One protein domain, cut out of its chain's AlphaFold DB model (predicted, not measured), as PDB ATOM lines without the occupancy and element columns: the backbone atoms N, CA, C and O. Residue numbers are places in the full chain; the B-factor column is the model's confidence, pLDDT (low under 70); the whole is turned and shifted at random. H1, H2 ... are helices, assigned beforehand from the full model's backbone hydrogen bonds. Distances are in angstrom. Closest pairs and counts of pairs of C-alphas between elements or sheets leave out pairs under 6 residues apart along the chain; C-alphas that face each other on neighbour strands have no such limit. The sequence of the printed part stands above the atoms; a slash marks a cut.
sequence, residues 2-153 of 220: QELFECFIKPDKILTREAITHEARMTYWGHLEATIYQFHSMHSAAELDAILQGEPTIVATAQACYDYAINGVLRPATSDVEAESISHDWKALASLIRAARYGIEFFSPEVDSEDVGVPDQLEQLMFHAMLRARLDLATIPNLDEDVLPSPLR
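AT A GLANCE: This is residues 2 to 153 of the 220 residues of an uncharacterized protein of Pseudomonas indoloxydans (UniProt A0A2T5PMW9). Four longer helices, H2, H4, H5 and H6, pack crosswise into a core, with H3 on H2 and tiny H1 on H6. Residues 138 to 143 stick out. The printed part has 152 residues, with six named helices, H1 to H6 in order, and no named strand: all helix. It is compact, with radius of gyration of the C-alphas 15.9 A and spans 52 by 36 by 25 A.

IN THESE COORDINATES: H1, residues 2 to 6, begins at C-alpha (4.648, 14.524, 44.676). H2 is residues 17 to 39, 32.8 A; H3, 45 to 52; H4, 54 to 69, 22.0 A. H5, 80 to 107, 39.5 A, has a kink of 32 degrees near residue 99. H6, 120 to 139, 28.5 A, ends at C-alpha (4.696, 1.379, 29.778).

HOW THE PARTS SIT: Among the closest C-alphas of touching helices are Phe 5 of H1 and Glu 123 of H6, 5.7 A; Leu 32 of H2 and Ala 45 of H3, 5.5 A; and Ala 24 of H2 and Val 59 of H4, 5.5 A. H2 and H4 run opposite ways at a steep 41 degrees. O i to N i+4 pairs are within hydrogen-bond range throughout H1, H2, H4 and H6, in 3 of 4 in H3 and 22 of 24 in H5.

THE WHOLE: The printed part has no cut. The link H5 to H6 is long. Residues 2 to 4 and 7 have pLDDT under 70.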
ATOM      1  N   GLN A   2       5.683  14.108  45.636       61.25
ATOM      2  CA  GLN A   2       4.648  14.524  44.676       61.25
ATOM      3  C   GLN A   2       3.549  15.451  45.254       61.25
ATOM      4  O   GLN A   2       3.245  16.470  44.641       61.25
ATOM      5  N   GLU A   3       2.990  15.141  46.431       63.69
ATOM      6  CA  GLU A   3       1.889  15.915  47.051       63.69
ATOM      7  C   GLU A   3       2.232  17.396  47.292       63.69
ATOM      8  O   GLU A   3       1.350  18.246  47.297       63.69
ATOM      9  N   LEU A   4       3.521  17.716  47.451       61.31
ATOM     10  CA  LEU A   4       3.983  19.079  47.724       61.31
ATOM     11  C   LEU A   4       3.939  19.976  46.484       61.31
ATOM     12  O   LEU A   4       3.736  21.177  46.616       61.31
ATOM     13  N   PHE A   5       4.100  19.399  45.293       70.25
ATOM     14  CA  PHE A   5       4.011  20.148  44.039       70.25
ATOM     15  C   PHE A   5       2.570  20.255  43.537       70.25
ATOM     16  O   PHE A   5       2.248  21.169  42.791       70.25
ATOM     17  N   GLU A   6       1.678  19.357  43.961       72.75
ATOM     18  CA  GLU A   6       0.315  19.251  43.432       72.75
ATOM     19  C   GLU A   6      -0.580  20.473  43.733       72.75
ATOM     20  O   GLU A   6      -1.526  20.749  42.976       72.75
ATOM     21  N   CYS A   7      -0.288  21.208  44.812       69.75
ATOM     22  CA  CYS A   7      -1.113  22.301  45.338       69.75
ATOM     23  C   CYS A   7      -1.289  23.482  44.371       69.75
ATOM     24  O   CYS A   7      -2.326  24.140  44.414       69.75
ATOM     25  N   PHE A   8      -0.324  23.725  43.479       70.88
ATOM     26  CA  PHE A   8      -0.294  24.921  42.622       70.88
ATOM     27  C   PHE A   8      -0.347  24.608  41.118       70.88
ATOM     28  O   PHE A   8      -0.207  25.499  40.281       70.88
ATOM     29  N   ILE A   9      -0.594  23.346  40.755       83.88
ATOM     30  CA  ILE A   9      -0.555  22.900  39.360       83.88
ATOM     31  C   ILE A   9      -1.775  23.371  38.578       83.88
ATOM     32  O   ILE A   9      -2.913  23.052  38.931       83.88
ATOM     33  N   LYS A  10      -1.514  24.025  37.443       88.50
ATOM     34  CA  LYS A  10      -2.500  24.346  36.406       88.50
ATOM     35  C   LYS A  10      -2.285  23.416  35.206       88.50
ATOM     36  O   LYS A  10      -1.356  23.648  34.431       88.50
ATOM     37  N   PRO A  11      -3.084  22.342  35.048       87.44
ATOM     38  CA  PRO A  11      -2.840  21.303  34.043       87.44
ATOM     39  C   PRO A  11      -2.670  21.804  32.605       87.44
ATOM     40  O   PRO A  11      -1.919  21.221  31.833       87.44
ATOM     41  N   ASP A  12      -3.339  22.893  32.249       86.94
ATOM     42  CA  ASP A  12      -3.351  23.528  30.933       86.94
ATOM     43  C   ASP A  12      -2.227  24.559  30.715       86.94
ATOM     44  O   ASP A  12      -2.013  24.996  29.581       86.94
ATOM     45  N   LYS A  13      -1.475  24.934  31.762       89.31
ATOM     46  CA  LYS A  13      -0.405  25.935  31.646       89.31
ATOM     47  C   LYS A  13       0.668  25.464  30.664       89.31
ATOM     48  O   LYS A  13       1.181  24.342  30.707       89.31
ATOM     49  N   ILE A  14       0.995  26.358  29.736       89.38
ATOM     50  CA  ILE A  14       1.978  26.123  28.688       89.38
ATOM     51  C   ILE A  14       3.359  26.488  29.221       89.38
ATOM     52  O   ILE A  14       3.632  27.651  29.484       89.38
ATOM     53  N   LEU A  15       4.230  25.487  29.332       94.12
ATOM     54  CA  LEU A  15       5.641  25.687  29.645       94.12
ATOM     55  C   LEU A  15       6.443  25.820  28.345       94.12
ATOM     56  O   LEU A  15       6.245  25.029  27.414       94.12
ATOM     57  N   THR A  16       7.347  26.798  28.292       96.50
ATOM     58  CA  THR A  16       8.336  26.965  27.218       96.50
ATOM     59  C   THR A  16       9.744  26.826  27.793       96.50
ATOM     60  O   THR A  16       9.975  27.126  28.961       96.50
ATOM     61  N   ARG A  17      10.705  26.373  26.977       97.44
ATOM     62  CA  ARG A  17      12.100  26.213  27.424       97.44
ATOM     63  C   ARG A  17      12.703  27.536  27.905       97.44
ATOM     64  O   ARG A  17      13.432  27.545  28.890       97.44
ATOM     65  N   GLU A  18      12.399  28.626  27.206       97.94
ATOM     66  CA  GLU A  18      12.870  29.972  27.543       97.94
ATOM     67  C   GLU A  18      12.359  30.408  28.917       97.94
ATOM     68  O   GLU A  18      13.163  30.759  29.776       97.94
ATOM     69  N   ALA A  19      11.054  30.270  29.170       97.06
ATOM     70  CA  ALA A  19      10.466  30.646  30.449       97.06
ATOM     71  C   ALA A  19      10.986  29.779  31.608       97.06
ATOM     72  O   ALA A  19      11.268  30.302  32.679       97.06
ATOM     73  N   ILE A  20      11.204  28.477  31.378       98.31
ATOM     74  CA  ILE A  20      11.833  27.584  32.365       98.31
ATOM     75  C   ILE A  20      13.284  27.968  32.644       98.31
ATOM     76  O   ILE A  20      13.707  27.947  33.793       98.31
ATOM     77  N   THR A  21      14.053  28.313  31.611       98.31
ATOM     78  CA  THR A  21      15.458  28.721  31.772       98.31
ATOM     79  C   THR A  21      15.540  30.020  32.569       98.31
ATOM     80  O   THR A  21      16.308  30.108  33.524       98.31
ATOM     81  N   HIS A  22      14.716  31.003  32.208       97.62
ATOM     82  CA  HIS A  22      14.645  32.272  32.917       97.62
ATOM     83  C   HIS A  22      14.188  32.079  34.372       97.62
ATOM     84  O   HIS A  22      14.874  32.534  35.281       97.62
ATOM     85  N   GLU A  23      13.107  31.331  34.628       97.69
ATOM     86  CA  GLU A  23      12.640  31.092  35.999       97.69
ATOM     87  C   GLU A  23      13.655  30.293  36.828       97.69
ATOM     88  O   GLU A  23      13.840  30.601  38.001       97.69
ATOM     89  N   ALA A  24      14.369  29.321  36.247       98.31
ATOM     90  CA  ALA A  24      15.451  28.598  36.928       98.31
ATOM     91  C   ALA A  24      16.552  29.547  37.412       98.31
ATOM     92  O   ALA A  24      16.963  29.465  38.572       98.31
ATOM     93  N   ARG A  25      16.971  30.481  36.550       98.00
ATOM     94  CA  ARG A  25      17.930  31.530  36.902       98.00
ATOM     95  C   ARG A  25      17.390  32.423  38.018       98.00
ATOM     96  O   ARG A  25      18.034  32.547  39.055       98.00
ATOM     97  N   MET A  26      16.203  33.003  37.838       97.75
ATOM     98  CA  MET A  26      15.613  33.926  38.817       97.75
ATOM     99  C   MET A  26      15.372  33.251  40.171       97.75
ATOM    100  O   MET A  26      15.638  33.838  41.213       97.75
ATOM    101  N   THR A  27      14.948  31.986  40.168       97.69
ATOM    102  CA  THR A  27      14.751  31.191  41.386       97.69
ATOM    103  C   THR A  27      16.066  30.954  42.119       97.69
ATOM    104  O   THR A  27      16.105  31.052  43.344       97.69
ATOM    105  N   TYR A  28      17.143  30.637  41.393       98.12
ATOM    106  CA  TYR A  28      18.463  30.434  41.985       98.12
ATOM    107  C   TYR A  28      18.978  31.708  42.660       98.12
ATOM    108  O   TYR A  28      19.271  31.697  43.856       98.12
ATOM    109  N   TRP A  29      19.016  32.814  41.917       97.69
ATOM    110  CA  TRP A  29      19.508  34.093  42.428       97.69
ATOM    111  C   TRP A  29      18.621  34.651  43.540       97.69
ATOM    112  O   TRP A  29      19.126  35.037  44.590       97.69
ATOM    113  N   GLY A  30      17.298  34.593  43.377       97.00
ATOM    114  CA  GLY A  30      16.365  35.010  44.420       97.00
ATOM    115  C   GLY A  30      16.491  34.172  45.692       97.00
ATOM    116  O   GLY A  30      16.378  34.703  46.794       97.00
ATOM    117  N   HIS A  31      16.789  32.875  45.576       97.06
ATOM    118  CA  HIS A  31      17.071  32.043  46.744       97.06
ATOM    119  C   HIS A  31      18.376  32.438  47.450       97.06
ATOM    120  O   HIS A  31      18.402  32.447  48.683       97.06
ATOM    121  N   LEU A  32      19.437  32.780  46.710       96.62
ATOM    122  CA  LEU A  32      20.675  33.297  47.304       96.62
ATOM    123  C   LEU A  32      20.436  34.612  48.046       96.62
ATOM    124  O   LEU A  32      20.811  34.713  49.213       96.62
ATOM    125  N   GLU A  33      19.759  35.572  47.417       96.38
ATOM    126  CA  GLU A  33      19.411  36.857  48.039       96.38
ATOM    127  C   GLU A  33      18.572  36.649  49.306       96.38
ATOM    128  O   GLU A  33      18.920  37.127  50.387       96.38
ATOM    129  N   ALA A  34      17.520  35.828  49.230       95.62
ATOM    130  CA  ALA A  34      16.710  35.484  50.397       95.62
ATOM    131  C   ALA A  34      17.536  34.824  51.519       95.62
ATOM    132  O   ALA A  34      17.330  35.121  52.695       95.62
ATOM    133  N   THR A  35      18.493  33.959  51.175       94.75
ATOM    134  CA  THR A  35      19.395  33.305  52.139       94.75
ATOM    135  C   THR A  35      20.325  34.321  52.806       94.75
ATOM    136  O   THR A  35      20.541  34.259  54.018       94.75
ATOM    137  N   ILE A  36      20.842  35.285  52.043       94.69
ATOM    138  CA  ILE A  36      21.669  36.377  52.567       94.69
ATOM    139  C   ILE A  36      20.880  37.202  53.578       94.69
ATOM    140  O   ILE A  36      21.367  37.395  54.695       94.69
ATOM    141  N   TYR A  37      19.656  37.611  53.232       93.62
ATOM    142  CA  TYR A  37      18.774  38.332  54.151       93.62
ATOM    143  C   TYR A  37      18.458  37.510  55.401       93.62
ATOM    144  O   TYR A  37      18.579  38.008  56.520       93.62
ATOM    145  N   GLN A  38      18.098  36.239  55.227       94.94
ATOM    146  CA  GLN A  38      17.711  35.360  56.326       94.94
ATOM    147  C   GLN A  38      18.836  35.169  57.350       94.94
ATOM    148  O   GLN A  38      18.589  35.188  58.559       94.94
ATOM    149  N   PHE A  39      20.068  34.966  56.883       95.44
ATOM    150  CA  PHE A  39      21.204  34.637  57.745       95.44
ATOM    151  C   PHE A  39      22.145  35.811  58.008       95.44
ATOM    152  O   PHE A  39      23.162  35.620  58.670       95.44
ATOM    153  N   HIS A  40      21.792  37.017  57.549       93.06
ATOM    154  CA  HIS A  40      22.619  38.218  57.670       93.06
ATOM    155  C   HIS A  40      24.050  37.976  57.159       93.06
ATOM    156  O   HIS A  40      25.034  38.326  57.815       93.06
ATOM    157  N   SER A  41      24.162  37.305  56.008       92.56
ATOM    158  CA  SER A  41      25.456  36.986  55.404       92.56
ATOM    159  C   SER A  41      26.223  38.267  55.072       92.56
ATOM    160  O   SER A  41      25.646  39.249  54.613       92.56
ATOM    161  N   MET A  42      27.543  38.242  55.271       94.50
ATOM    162  CA  MET A  42      28.434  39.323  54.829       94.50
ATOM    163  C   MET A  42      28.773  39.243  53.335       94.50
ATOM    164  O   MET A  42      29.347  40.183  52.798       94.50
ATOM    165  N   HIS A  43      28.446  38.124  52.688       95.25
ATOM    166  CA  HIS A  43      28.664  37.909  51.262       95.25
ATOM    167  C   HIS A  43      27.444  38.340  50.452       95.25
ATOM    168  O   HIS A  43      26.310  38.063  50.845       95.25
ATOM    169  N   SER A  44      27.699  38.942  49.296       95.06
ATOM    170  CA  SER A  44      26.719  39.156  48.228       95.06
ATOM    171  C   SER A  44      26.360  37.847  47.518       95.06
ATOM    172  O   SER A  44      27.111  36.867  47.579       95.06
ATOM    173  N   ALA A  45      25.238  37.821  46.789       94.62
ATOM    174  CA  ALA A  45      24.846  36.627  46.039       94.62
ATOM    175  C   ALA A  45      25.895  36.255  44.985       94.62
ATOM    176  O   ALA A  45      26.194  35.078  44.815       94.62
ATOM    177  N   ALA A  46      26.508  37.249  44.333       95.75
ATOM    178  CA  ALA A  46      27.553  37.022  43.335       95.75
ATOM    179  C   ALA A  46      28.807  36.366  43.936       95.75
ATOM    180  O   ALA A  46      29.403  35.486  43.320       95.75
ATOM    181  N   GLU A  47      29.200  36.755  45.153       96.69
ATOM    182  CA  GLU A  47      30.314  36.112  45.860       96.69
ATOM    183  C   GLU A  47      29.977  34.673  46.263       96.69
ATOM    184  O   GLU A  47      30.839  33.799  46.178       96.69
ATOM    185  N   LEU A  48      28.730  34.411  46.672       95.62
ATOM    186  CA  LEU A  48      28.279  33.053  46.975       95.62
ATOM    187  C   LEU A  48      28.244  32.173  45.720       95.62
ATOM    188  O   LEU A  48      28.757  31.054  45.761       95.62
ATOM    189  N   ASP A  49      27.704  32.655  44.599       96.75
ATOM    190  CA  ASP A  49      27.696  31.890  43.346       96.75
ATOM    191  C   ASP A  49      29.111  31.674  42.791       96.75
ATOM    192  O   ASP A  49      29.409  30.587  42.313       96.75
ATOM    193  N   ALA A  50      30.047  32.614  42.954       96.38
ATOM    194  CA  ALA A  50      31.441  32.386  42.553       96.38
ATOM    195  C   ALA A  50      32.081  31.165  43.255       96.38
ATOM    196  O   ALA A  50      32.977  30.521  42.699       96.38
ATOM    197  N   ILE A  51      31.613  30.839  44.464       94.94
ATOM    198  CA  ILE A  51      32.045  29.673  45.246       94.94
ATOM    199  C   ILE A  51      31.239  28.427  44.860       94.94
ATOM    200  O   ILE A  51      31.813  27.353  44.686       94.94
ATOM    201  N   LEU A  52      29.914  28.559  44.772       93.94
ATOM    202  CA  LEU A  52      28.991  27.435  44.591       93.94
ATOM    203  C   LEU A  52      28.872  26.980  43.133       93.94
ATOM    204  O   LEU A  52      28.609  25.805  42.891       93.94
ATOM    205  N   GLN A  53      29.041  27.909  42.190       94.69
ATOM    206  CA  GLN A  53      28.858  27.748  40.747       94.69
ATOM    207  C   GLN A  53      27.518  27.074  40.430       94.69
ATOM    208  O   GLN A  53      27.441  26.100  39.678       94.69
ATOM    209  N   GLY A  54      26.456  27.554  41.083       95.88
ATOM    210  CA  GLY A  54      25.176  26.858  41.132       95.88
ATOM    211  C   GLY A  54      24.278  27.182  39.947       95.88
ATOM    212  O   GLY A  54      23.580  26.286  39.465       95.88
ATOM    213  N   GLU A  55      24.311  28.426  39.448       97.00
ATOM    214  CA  GLU A  55      23.433  28.860  38.351       97.00
ATOM    215  C   GLU A  55      23.534  27.940  37.120       97.00
ATOM    216  O   GLU A  55      22.490  27.439  36.683       97.00
ATOM    217  N   PRO A  56      24.732  27.647  36.563       97.69
ATOM    218  CA  PRO A  56      24.834  26.849  35.343       97.69
ATOM    219  C   PRO A  56      24.226  25.454  35.509       97.69
ATOM    220  O   PRO A  56      23.503  24.980  34.628       97.69
ATOM    221  N   THR A  57      24.463  24.818  36.658       97.12
ATOM    222  CA  THR A  57      23.949  23.482  36.980       97.12
ATOM    223  C   THR A  57      22.433  23.488  37.133       97.12
ATOM    224  O   THR A  57      21.752  22.633  36.564       97.12
ATOM    225  N   ILE A  58      21.872  24.468  37.846       98.44
ATOM    226  CA  ILE A  58      20.420  24.594  38.028       98.44
ATOM    227  C   ILE A  58      19.718  24.827  36.690       98.44
ATOM    228  O   ILE A  58      18.740  24.138  36.382       98.44
ATOM    229  N   VAL A  59      20.235  25.739  35.863       98.56
ATOM    230  CA  VAL A  59      19.672  26.030  34.538       98.56
ATOM    231  C   VAL A  59      19.756  24.804  33.626       98.56
ATOM    232  O   VAL A  59      18.750  24.424  33.021       98.56
ATOM    233  N   ALA A  60      20.911  24.136  33.561       98.31
ATOM    234  CA  ALA A  60      21.085  22.929  32.751       98.31
ATOM    235  C   ALA A  60      20.146  21.797  33.202       98.31
ATOM    236  O   ALA A  60      19.513  21.137  32.375       98.31
ATOM    237  N   THR A  61      19.982  21.614  34.514       98.38
ATOM    238  CA  THR A  61      19.086  20.597  35.080       98.38
ATOM    239  C   THR A  61      17.623  20.913  34.797       98.38
ATOM    240  O   THR A  61      16.860  20.018  34.433       98.38
ATOM    241  N   ALA A  62      17.208  22.179  34.898       98.69
ATOM    242  CA  ALA A  62      15.851  22.598  34.552       98.69
ATOM    243  C   ALA A  62      15.553  22.372  33.059       98.69
ATOM    244  O   ALA A  62      14.464  21.917  32.702       98.69
ATOM    245  N   GLN A  63      16.532  22.605  32.182       98.62
ATOM    246  CA  GLN A  63      16.420  22.295  30.755       98.62
ATOM    247  C   GLN A  63      16.339  20.787  30.487       98.62
ATOM    248  O   GLN A  63      15.491  20.366  29.700       98.62
ATOM    249  N   ALA A  64      17.151  19.970  31.165       98.06
ATOM    250  CA  ALA A  64      17.065  18.512  31.079       98.06
ATOM    251  C   ALA A  64      15.699  18.002  31.574       98.06
ATOM    252  O   ALA A  64      15.081  17.137  30.949       98.06
ATOM    253  N   CYS A  65      15.176  18.599  32.648       98.31
ATOM    254  CA  CYS A  65      13.836  18.330  33.153       98.31
ATOM    255  C   CYS A  65      12.753  18.709  32.137       98.31
ATOM    256  O   CYS A  65      11.816  17.941  31.924       98.31
ATOM    257  N   TYR A  66      12.907  19.834  31.436       98.56
ATOM    258  CA  TYR A  66      12.023  20.227  30.337       98.56
ATOM    259  C   TYR A  66      12.049  19.249  29.173       98.56
ATOM    260  O   TYR A  66      10.990  18.868  28.660       98.56
ATOM    261  N   ASP A  67      13.234  18.810  28.777       98.38
ATOM    262  CA  ASP A  67      13.373  17.847  27.698       98.38
ATOM    263  C   ASP A  67      12.720  16.517  28.026       98.38
ATOM    264  O   ASP A  67      11.957  15.994  27.211       98.38
ATOM    265  N   TYR A  68      12.885  16.041  29.251       98.00
ATOM    266  CA  TYR A  68      12.196  14.842  29.679       98.00
ATOM    267  C   TYR A  68      10.682  15.055  29.806       98.00
ATOM    268  O   TYR A  68       9.900  14.420  29.098       98.00
ATOM    269  N   ALA A  69      10.248  15.986  30.656       97.06
ATOM    270  CA  ALA A  69       8.844  16.167  31.007       97.06
ATOM    271  C   ALA A  69       7.977  16.564  29.805       97.06
ATOM    272  O   ALA A  69       6.914  15.984  29.585       97.06
ATOM    273  N   ILE A  70       8.430  17.539  29.012       97.38
ATOM    274  CA  ILE A  70       7.632  18.146  27.943       97.38
ATOM    275  C   ILE A  70       7.943  17.530  26.585       97.38
ATOM    276  O   ILE A  70       7.024  17.300  25.794       97.38
ATOM    277  N   ASN A  71       9.219  17.260  26.295       97.62
ATOM    278  CA  ASN A  71       9.609  16.716  24.998       97.62
ATOM    279  C   ASN A  71       9.660  15.187  24.952       97.62
ATOM    280  O   ASN A  71       9.734  14.650  23.846       97.62
ATOM    281  N   GLY A  72       9.565  14.497  26.094       97.25
ATOM    282  CA  GLY A  72       9.699  13.045  26.148       97.25
ATOM    283  C   GLY A  72      11.105  12.588  25.764       97.25
ATOM    284  O   GLY A  72      11.254  11.551  25.141       97.25
ATOM    285  N   VAL A  73      12.142  13.371  26.048       97.81
ATOM    286  CA  VAL A  73      13.528  13.004  25.738       97.81
ATOM    287  C   VAL A  73      14.209  12.605  27.036       97.81
ATOM    288  O   VAL A  73      14.490  13.457  27.877       97.81
ATOM    289  N   LEU A  74      14.448  11.308  27.208       94.69
ATOM    290  CA  LEU A  74      15.202  10.775  28.334       94.69
ATOM    291  C   LEU A  74      16.595  10.399  27.842       94.69
ATOM    292  O   LEU A  74      16.726   9.602  26.919       94.69
ATOM    293  N   ARG A  75      17.626  10.966  28.465       93.75
ATOM    294  CA  ARG A  75      19.021  10.592  28.230       93.75
ATOM    295  C   ARG A  75      19.488   9.718  29.396       93.75
ATOM    296  O   ARG A  75      19.700  10.264  30.481       93.75
ATOM    297  N   PRO A  76      19.615   8.394  29.214       91.31
ATOM    298  CA  PRO A  76      20.201   7.527  30.223       91.31
ATOM    299  C   PRO A  76      21.644   7.932  30.520       91.31
ATOM    300  O   PRO A  76      22.375   8.374  29.631       91.31
ATOM    301  N   ALA A  77      22.066   7.741  31.766       93.25
ATOM    302  CA  ALA A  77      23.478   7.811  32.102       93.25
ATOM    303  C   ALA A  77      24.249   6.676  31.409       93.25
ATOM    304  O   ALA A  77      23.748   5.562  31.256       93.25
ATOM    305  N   THR A  78      25.485   6.954  31.010       93.19
ATOM    306  CA  THR A  78      26.392   5.989  30.370       93.19
ATOM    307  C   THR A  78      27.279   5.248  31.374       93.19
ATOM    308  O   THR A  78      27.962   4.290  31.014       93.19
ATOM    309  N   SER A  79      27.278   5.689  32.636       94.81
ATOM    310  CA  SER A  79      28.020   5.100  33.753       94.81
ATOM    311  C   SER A  79      27.337   5.409  35.088       94.81
ATOM    312  O   SER A  79      26.597   6.388  35.188       94.81
ATOM    313  N   ASP A  80      27.654   4.637  36.128       93.94
ATOM    314  CA  ASP A  80      27.135   4.863  37.486       93.94
ATOM    315  C   ASP A  80      27.540   6.238  38.039       93.94
ATOM    316  O   ASP A  80      26.736   6.923  38.665       93.94
ATOM    317  N   VAL A  81      28.758   6.696  37.730       95.88
ATOM    318  CA  VAL A  81      29.251   8.025  38.132       95.88
ATOM    319  C   VAL A  81      28.413   9.139  37.495       95.88
ATOM    320  O   VAL A  81      28.031  10.094  38.171       95.88
ATOM    321  N   GLU A  82      28.082   9.018  36.205       95.25
ATOM    322  CA  GLU A  82      27.188   9.973  35.536       95.25
ATOM    323  C   GLU A  82      25.766   9.894  36.121       95.25
ATOM    324  O   GLU A  82      25.138  10.929  36.336       95.25
ATOM    325  N   ALA A  83      25.276   8.694  36.446       94.25
ATOM    326  CA  ALA A  83      23.954   8.495  37.043       94.25
ATOM    327  C   ALA A  83      23.831   9.154  38.427       94.25
ATOM    328  O   ALA A  83      22.813   9.785  38.737       94.25
ATOM    329  N   GLU A  84      24.877   9.041  39.250       95.25
ATOM    330  CA  GLU A  84      24.973   9.698  40.552       95.25
ATOM    331  C   GLU A  84      25.023  11.221  40.413       95.25
ATOM    332  O   GLU A  84      24.272  11.909  41.110       95.25
ATOM    333  N   SER A  85      25.832  11.743  39.482       95.62
ATOM    334  CA  SER A  85      25.920  13.183  39.202       95.62
ATOM    335  C   SER A  85      24.577  13.750  38.745       95.62
ATOM    336  O   SER A  85      24.066  14.685  39.353       95.62
ATOM    337  N   ILE A  86      23.937  13.131  37.745       95.56
ATOM    338  CA  ILE A  86      22.608  13.542  37.271       95.56
ATOM    339  C   ILE A  86      21.603  13.495  38.428       95.56
ATOM    340  O   ILE A  86      20.820  14.421  38.630       95.56
ATOM    341  N   SER A  87      21.621  12.431  39.231       95.81
ATOM    342  CA  SER A  87      20.736  12.326  40.391       95.81
ATOM    343  C   SER A  87      20.990  13.414  41.434       95.81
ATOM    344  O   SER A  87      20.031  13.865  42.063       95.81
ATOM    345  N   HIS A  88      22.243  13.816  41.644       96.50
ATOM    346  CA  HIS A  88      22.605  14.920  42.526       96.50
ATOM    347  C   HIS A  88      22.050  16.247  42.004       96.50
ATOM    348  O   HIS A  88      21.352  16.942  42.741       96.50
ATOM    349  N   ASP A  89      22.254  16.545  40.724       97.38
ATOM    350  CA  ASP A  89      21.807  17.795  40.108       97.38
ATOM    351  C   ASP A  89      20.276  17.926  40.145       97.38
ATOM    352  O   ASP A  89      19.719  18.949  40.553       97.38
ATOM    353  N   TRP A  90      19.558  16.840  39.841       97.31
ATOM    354  CA  TRP A  90      18.099  16.793  39.960       97.31
ATOM    355  C   TRP A  90      17.613  16.956  41.406       97.31
ATOM    356  O   TRP A  90      16.577  17.586  41.637       97.31
ATOM    357  N   LYS A  91      18.339  16.411  42.393       96.50
ATOM    358  CA  LYS A  91      18.051  16.644  43.819       96.50
ATOM    359  C   LYS A  91      18.272  18.108  44.188       96.50
ATOM    360  O   LYS A  91      17.444  18.656  44.914       96.50
ATOM    361  N   ALA A  92      19.336  18.736  43.686       96.88
ATOM    362  CA  ALA A  92      19.618  20.149  43.910       96.88
ATOM    363  C   ALA A  92      18.490  21.028  43.352       96.88
ATOM    364  O   ALA A  92      17.940  21.841  44.094       96.88
ATOM    365  N   LEU A  93      18.047  20.782  42.112       97.94
ATOM    366  CA  LEU A  93      16.898  21.475  41.525       97.94
ATOM    367  C   LEU A  93      15.622  21.271  42.357       97.94
ATOM    368  O   LEU A  93      14.962  22.238  42.727       97.94
ATOM    369  N   ALA A  94      15.275  20.025  42.696       95.75
ATOM    370  CA  ALA A  94      14.078  19.737  43.489       95.75
ATOM    371  C   ALA A  94      14.126  20.373  44.891       95.75
ATOM    372  O   ALA A  94      13.095  20.801  45.413       95.75
ATOM    373  N   SER A  95      15.310  20.438  45.505       95.06
ATOM    374  CA  SER A  95      15.528  21.104  46.791       95.06
ATOM    375  C   SER A  95      15.366  22.618  46.668       95.06
ATOM    376  O   SER A  95      14.632  23.211  47.458       95.06
ATOM    377  N   LEU A  96      15.982  23.225  45.647       96.75
ATOM    378  CA  LEU A  96      15.887  24.656  45.367       96.75
ATOM    379  C   LEU A  96      14.433  25.084  45.177       96.75
ATOM    380  O   LEU A  96      13.990  25.985  45.876       96.75
ATOM    381  N   ILE A  97      13.671  24.409  44.308       95.06
ATOM    382  CA  ILE A  97      12.265  24.762  44.043       95.06
ATOM    383  C   ILE A  97      11.462  24.816  45.356       95.06
ATOM    384  O   ILE A  97      10.670  25.729  45.575       95.06
ATOM    385  N   ARG A  98      11.703  23.862  46.264       88.75
ATOM    386  CA  ARG A  98      11.007  23.791  47.557       88.75
ATOM    387  C   ARG A  98      11.439  24.879  48.534       88.75
ATOM    388  O   ARG A  98      10.598  25.402  49.257       88.75
ATOM    389  N   ALA A  99      12.735  25.162  48.613       92.50
ATOM    390  CA  ALA A  99      13.277  26.128  49.564       92.50
ATOM    391  C   ALA A  99      13.043  27.576  49.109       92.50
ATOM    392  O   ALA A  99      12.731  28.442  49.926       92.50
ATOM    393  N   ALA A 100      13.150  27.826  47.803       94.38
ATOM    394  CA  ALA A 100      13.089  29.154  47.216       94.38
ATOM    395  C   ALA A 100      11.729  29.818  47.422       94.38
ATOM    396  O   ALA A 100      11.706  30.993  47.762       94.38
ATOM    397  N   ARG A 101      10.612  29.080  47.306       92.94
ATOM    398  CA  ARG A 101       9.260  29.637  47.498       92.94
ATOM    399  C   ARG A 101       9.148  30.453  48.783       92.94
ATOM    400  O   ARG A 101       8.756  31.610  48.726       92.94
ATOM    401  N   TYR A 102       9.506  29.864  49.923       90.38
ATOM    402  CA  TYR A 102       9.375  30.544  51.209       90.38
ATOM    403  C   TYR A 102      10.308  31.750  51.293       90.38
ATOM    404  O   TYR A 102       9.874  32.827  51.678       90.38
ATOM    405  N   GLY A 103      11.574  31.592  50.895       91.75
ATOM    406  CA  GLY A 103      12.523  32.706  50.895       91.75
ATOM    407  C   GLY A 103      12.035  33.878  50.040       91.75
ATOM    408  O   GLY A 103      12.038  35.017  50.492       91.75
ATOM    409  N   ILE A 104      11.536  33.585  48.841       93.00
ATOM    410  CA  ILE A 104      11.005  34.578  47.911       93.00
ATOM    411  C   ILE A 104       9.746  35.248  48.477       93.00
ATOM    412  O   ILE A 104       9.670  36.470  48.504       93.00
ATOM    413  N   GLU A 105       8.783  34.482  48.997       92.69
ATOM    414  CA  GLU A 105       7.541  35.031  49.563       92.69
ATOM    415  C   GLU A 105       7.790  35.912  50.799       92.69
ATOM    416  O   GLU A 105       7.125  36.931  50.967       92.69
ATOM    417  N   PHE A 106       8.734  35.537  51.669       93.31
ATOM    418  CA  PHE A 106       8.999  36.277  52.907       93.31
ATOM    419  C   PHE A 106       9.915  37.484  52.716       93.31
ATOM    420  O   PHE A 106       9.698  38.505  53.367       93.31
ATOM    421  N   PHE A 107      10.938  37.368  51.868       93.44
ATOM    422  CA  PHE A 107      11.956  38.409  51.717       93.44
ATOM    423  C   PHE A 107      11.782  39.253  50.454       93.44
ATOM    424  O   PHE A 107      12.399  40.308  50.383       93.44
ATOM    425  N   SER A 108      10.933  38.832  49.504       91.75
ATOM    426  CA  SER A 108      10.668  39.540  48.237       91.75
ATOM    427  C   SER A 108      11.954  40.049  47.569       91.75
ATOM    428  O   SER A 108      12.116  41.254  47.392       91.75
ATOM    429  N   PRO A 109      12.917  39.153  47.282       92.31
ATOM    430  CA  PRO A 109      14.197  39.557  46.731       92.31
ATOM    431  C   PRO A 109      14.035  40.103  45.308       92.31
ATOM    432  O   PRO A 109      13.144  39.689  44.562       92.31
ATOM    433  N   GLU A 110      14.964  40.970  44.923       91.88
ATOM    434  CA  GLU A 110      15.119  41.473  43.560       91.88
ATOM    435  C   GLU A 110      16.407  40.907  42.953       91.88
ATOM    436  O   GLU A 110      17.426  40.783  43.634       91.88
ATOM    437  N   VAL A 111      16.376  40.579  41.663       90.25
ATOM    438  CA  VAL A 111      17.549  40.138  40.894       90.25
ATOM    439  C   VAL A 111      17.594  40.964  39.620       90.25
ATOM    440  O   VAL A 111      16.602  41.039  38.906       90.25
ATOM    441  N   ASP A 112      18.723  41.615  39.338       89.81
ATOM    442  CA  ASP A 112      18.873  42.511  38.180       89.81
ATOM    443  C   ASP A 112      17.792  43.618  38.094       89.81
ATOM    444  O   ASP A 112      17.447  44.082  37.012       89.81
ATOM    445  N   SER A 113      17.302  44.108  39.243       90.56
ATOM    446  CA  SER A 113      16.177  45.066  39.355       90.56
ATOM    447  C   SER A 113      14.810  44.512  38.922       90.56
ATOM    448  O   SER A 113      13.896  45.284  38.623       90.56
ATOM    449  N   GLU A 114      14.662  43.190  38.869       92.69
ATOM    450  CA  GLU A 114      13.393  42.505  38.634       92.69
ATOM    451  C   GLU A 114      12.927  41.792  39.911       92.69
ATOM    452  O   GLU A 114      13.704  41.087  40.563       92.69
ATOM    453  N   ASP A 115      11.642  41.942  40.239       92.56
ATOM    454  CA  ASP A 115      11.005  41.204  41.331       92.56
ATOM    455  C   ASP A 115      11.051  39.699  41.049       92.56
ATOM    456  O   ASP A 115      10.576  39.222  40.010       92.56
ATOM    457  N   VAL A 116      11.566  38.919  41.999       93.69
ATOM    458  CA  VAL A 116      11.571  37.463  41.862       93.69
ATOM    459  C   VAL A 116      10.202  36.906  42.249       93.69
ATOM    460  O   VAL A 116       9.752  37.012  43.389       93.69
ATOM    461  N   GLY A 117       9.539  36.255  41.294       92.25
ATOM    462  CA  GLY A 117       8.321  35.488  41.542       92.25
ATOM    463  C   GLY A 117       8.595  34.109  42.151       92.25
ATOM    464  O   GLY A 117       9.685  33.552  42.038       92.25
ATOM    465  N   VAL A 118       7.575  33.515  42.772       92.62
ATOM    466  CA  VAL A 118       7.630  32.113  43.223       92.62
ATOM    467  C   VAL A 118       7.833  31.151  42.038       92.62
ATOM    468  O   VAL A 118       7.320  31.433  40.954       92.62
ATOM    469  N   PRO A 119       8.506  29.997  42.227       94.88
ATOM    470  CA  PRO A 119       8.935  29.112  41.134       94.88
ATOM    471  C   PRO A 119       7.806  28.221  40.575       94.88
ATOM    472  O   PRO A 119       7.914  26.993  40.533       94.88
ATOM    473  N   ASP A 120       6.672  28.808  40.192       93.50
ATOM    474  CA  ASP A 120       5.457  28.062  39.855       93.50
ATOM    475  C   ASP A 120       5.568  27.260  38.540       93.50
ATOM    476  O   ASP A 120       4.902  26.230  38.380       93.50
ATOM    477  N   GLN A 121       6.409  27.676  37.588       95.38
ATOM    478  CA  GLN A 121       6.662  26.923  36.358       95.38
ATOM    479  C   GLN A 121       7.581  25.734  36.616       95.38
ATOM    480  O   GLN A 121       7.329  24.659  36.072       95.38
ATOM    481  N   LEU A 122       8.605  25.890  37.455       96.69
ATOM    482  CA  LEU A 122       9.511  24.817  37.854       96.69
ATOM    483  C   LEU A 122       8.803  23.773  38.719       96.69
ATOM    484  O   LEU A 122       9.012  22.577  38.519       96.69
ATOM    485  N   GLU A 123       7.918  24.194  39.625       95.06
ATOM    486  CA  GLU A 123       7.045  23.281  40.373       95.06
ATOM    487  C   GLU A 123       6.173  22.459  39.426       95.06
ATOM    488  O   GLU A 123       6.099  21.229  39.537       95.06
ATOM    489  N   GLN A 124       5.556  23.124  38.446       94.81
ATOM    490  CA  GLN A 124       4.760  22.441  37.441       94.81
ATOM    491  C   GLN A 124       5.584  21.502  36.571       94.81
ATOM    492  O   GLN A 124       5.127  20.402  36.245       94.81
ATOM    493  N   LEU A 125       6.794  21.913  36.213       96.75
ATOM    494  CA  LEU A 125       7.698  21.112  35.416       96.75
ATOM    495  C   LEU A 125       8.118  19.839  36.151       96.75
ATOM    496  O   LEU A 125       8.016  18.747  35.591       96.75
ATOM    497  N   MET A 126       8.521  19.973  37.416       95.69
ATOM    498  CA  MET A 126       8.917  18.850  38.263       95.69
ATOM    499  C   MET A 126       7.752  17.878  38.459       95.69
ATOM    500  O   MET A 126       7.918  16.670  38.294       95.69
ATOM    501  N   PHE A 127       6.544  18.385  38.722       94.62
ATOM    502  CA  PHE A 127       5.357  17.537  38.826       94.62
ATOM    503  C   PHE A 127       5.065  16.788  37.520       94.62
ATOM    504  O   PHE A 127       4.790  15.588  37.542       94.62
ATOM    505  N   HIS A 128       5.180  17.461  36.372       95.44
ATOM    506  CA  HIS A 128       5.024  16.823  35.065       95.44
ATOM    507  C   HIS A 128       6.063  15.706  34.861       95.44
ATOM    508  O   HIS A 128       5.693  14.605  34.451       95.44
ATOM    509  N   ALA A 129       7.334  15.952  35.196       96.19
ATOM    510  CA  ALA A 129       8.402  14.953  35.114       96.19
ATOM    511  C   ALA A 129       8.101  13.712  35.970       96.19
ATOM    512  O   ALA A 129       8.271  12.587  35.504       96.19
ATOM    513  N   MET A 130       7.598  13.902  37.194       94.81
ATOM    514  CA  MET A 130       7.221  12.803  38.093       94.81
ATOM    515  C   MET A 130       6.069  11.959  37.536       94.81
ATOM    516  O   MET A 130       6.109  10.730  37.593       94.81
ATOM    517  N   LEU A 131       5.041  12.602  36.973       94.88
ATOM    518  CA  LEU A 131       3.929  11.887  36.341       94.88
ATOM    519  C   LEU A 131       4.380  11.118  35.100       94.88
ATOM    520  O   LEU A 131       3.929   9.994  34.877       94.88
ATOM    521  N   ARG A 132       5.283  11.706  34.310       95.56
ATOM    522  CA  ARG A 132       5.860  11.045  33.141       95.56
ATOM    523  C   ARG A 132       6.707   9.843  33.544       95.56
ATOM    524  O   ARG A 132       6.491   8.777  32.995       95.56
ATOM    525  N   ALA A 133       7.568   9.969  34.553       95.19
ATOM    526  CA  ALA A 133       8.339   8.852  35.103       95.19
ATOM    527  C   ALA A 133       7.461   7.672  35.528       95.19
ATOM    528  O   ALA A 133       7.747   6.531  35.176       95.19
ATOM    529  N   ARG A 134       6.347   7.947  36.212       94.38
ATOM    530  CA  ARG A 134       5.354   6.922  36.563       94.38
ATOM    531  C   ARG A 134       4.765   6.227  35.335       94.38
ATOM    532  O   ARG A 134       4.658   5.005  35.323       94.38
ATOM    533  N   LEU A 135       4.383   7.002  34.319       94.94
ATOM    534  CA  LEU A 135       3.845   6.462  33.072       94.94
ATOM    535  C   LEU A 135       4.891   5.620  32.329       94.94
ATOM    536  O   LEU A 135       4.583   4.515  31.889       94.94
ATOM    537  N   ASP A 136       6.113   6.128  32.203       95.06
ATOM    538  CA  ASP A 136       7.185   5.519  31.422       95.06
ATOM    539  C   ASP A 136       7.656   4.204  32.047       95.06
ATOM    540  O   ASP A 136       7.699   3.199  31.343       95.06
ATOM    541  N   LEU A 137       7.880   4.150  33.366       93.38
ATOM    542  CA  LEU A 137       8.240   2.903  34.061       93.38
ATOM    543  C   LEU A 137       7.190   1.802  33.894       93.38
ATOM    544  O   LEU A 137       7.517   0.620  33.850       93.38
ATOM    545  N   ALA A 138       5.917   2.178  33.792       92.38
ATOM    546  CA  ALA A 138       4.838   1.217  33.619       92.38
ATOM    547  C   ALA A 138       4.612   0.792  32.162       92.38
ATOM    548  O   ALA A 138       3.924  -0.199  31.920       92.38
ATOM    549  N   THR A 139       5.107   1.551  31.181       93.50
ATOM    550  CA  THR A 139       4.696   1.379  29.778       93.50
ATOM    551  C   THR A 139       5.840   1.206  28.787       93.50
ATOM    552  O   THR A 139       5.594   0.700  27.689       93.50
ATOM    553  N   ILE A 140       7.070   1.570  29.155       93.44
ATOM    554  CA  ILE A 140       8.277   1.308  28.373       93.44
ATOM    555  C   ILE A 140       8.848  -0.043  28.817       93.44
ATOM    556  O   ILE A 140       9.232  -0.196  29.977       93.44
ATOM    557  N   PRO A 141       8.918  -1.043  27.920       90.62
ATOM    558  CA  PRO A 141       9.465  -2.348  28.266       90.62
ATOM    559  C   PRO A 141      10.916  -2.244  28.745       90.62
ATOM    560  O   PRO A 141      11.741  -1.628  28.073       90.62
ATOM    561  N   ASN A 142      11.226  -2.913  29.858       87.81
ATOM    562  CA  ASN A 142      12.572  -3.006  30.436       87.81
ATOM    563  C   ASN A 142      13.207  -1.660  30.837       87.81
ATOM    564  O   ASN A 142      14.428  -1.589  30.958       87.81
ATOM    565  N   LEU A 143      12.416  -0.596  31.027       90.38
ATOM    566  CA  LEU A 143      12.937   0.625  31.634       90.38
ATOM    567  C   LEU A 143      13.152   0.379  33.130       90.38
ATOM    568  O   LEU A 143      12.188   0.225  33.877       90.38
ATOM    569  N   ASP A 144      14.415   0.336  33.543       90.00
ATOM    570  CA  ASP A 144      14.788   0.238  34.950       90.00
ATOM    571  C   ASP A 144      14.553   1.586  35.658       90.00
ATOM    572  O   ASP A 144      14.801   2.653  35.089       90.00
ATOM    573  N   GLU A 145      14.084   1.549  36.906       89.38
ATOM    574  CA  GLU A 145      13.931   2.751  37.731       89.38
ATOM    575  C   GLU A 145      15.258   3.465  37.980       89.38
ATOM    576  O   GLU A 145      15.277   4.690  38.133       89.38
ATOM    577  N   ASP A 146      16.370   2.728  37.950       89.12
ATOM    578  CA  ASP A 146      17.699   3.291  38.139       89.12
ATOM    579  C   ASP A 146      18.153   4.185  36.978       89.12
ATOM    580  O   ASP A 146      18.964   5.089  37.191       89.12
ATOM    581  N   VAL A 147      17.550   4.034  35.791       90.88
ATOM    582  CA  VAL A 147      17.770   4.935  34.644       90.88
ATOM    583  C   VAL A 147      17.249   6.345  34.937       90.88
ATOM    584  O   VAL A 147      17.725   7.322  34.356       90.88
ATOM    585  N   LEU A 148      16.270   6.476  35.834       93.12
ATOM    586  CA  LEU A 148      15.686   7.762  36.178       93.12
ATOM    587  C   LEU A 148      16.460   8.452  37.313       93.12
ATOM    588  O   LEU A 148      16.854   7.803  38.293       93.12
ATOM    589  N   PRO A 149      16.592   9.792  37.257       93.31
ATOM    590  CA  PRO A 149      17.093  10.572  38.377       93.31
ATOM    591  C   PRO A 149      16.289  10.285  39.644       93.31
ATOM    592  O   PRO A 149      15.056  10.270  39.626       93.31
ATOM    593  N   SER A 150      16.981  10.102  40.769       91.81
ATOM    594  CA  SER A 150      16.341   9.672  42.024       91.81
ATOM    595  C   SER A 150      15.106  10.474  42.494       91.81
ATOM    596  O   SER A 150      14.204   9.835  43.035       91.81
ATOM    597  N   PRO A 151      14.957  11.804  42.271       91.25
ATOM    598  CA  PRO A 151      13.714  12.512  42.616       91.25
ATOM    599  C   PRO A 151      12.467  12.047  41.850       91.25
ATOM    600  O   PRO A 151      11.350  12.308  42.295       91.25
ATOM    601  N   LEU A 152      12.641  11.387  40.702       91.94
ATOM    602  CA  LEU A 152      11.549  10.922  39.846       91.94
ATOM    603  C   LEU A 152      11.112   9.483  40.125       91.94
ATOM    604  O   LEU A 152      10.066   9.067  39.627       91.94
ATOM    605  N   ARG A 153      11.887   8.724  40.904       86.94
ATOM    606  CA  ARG A 153      11.600   7.315  41.193       86.94
ATOM    607  C   ARG A 153      10.337   7.227  42.064       86.94
ATOM    608  O   ARG A 153      10.313   7.791  43.164       86.94
TER     609      ARG A 153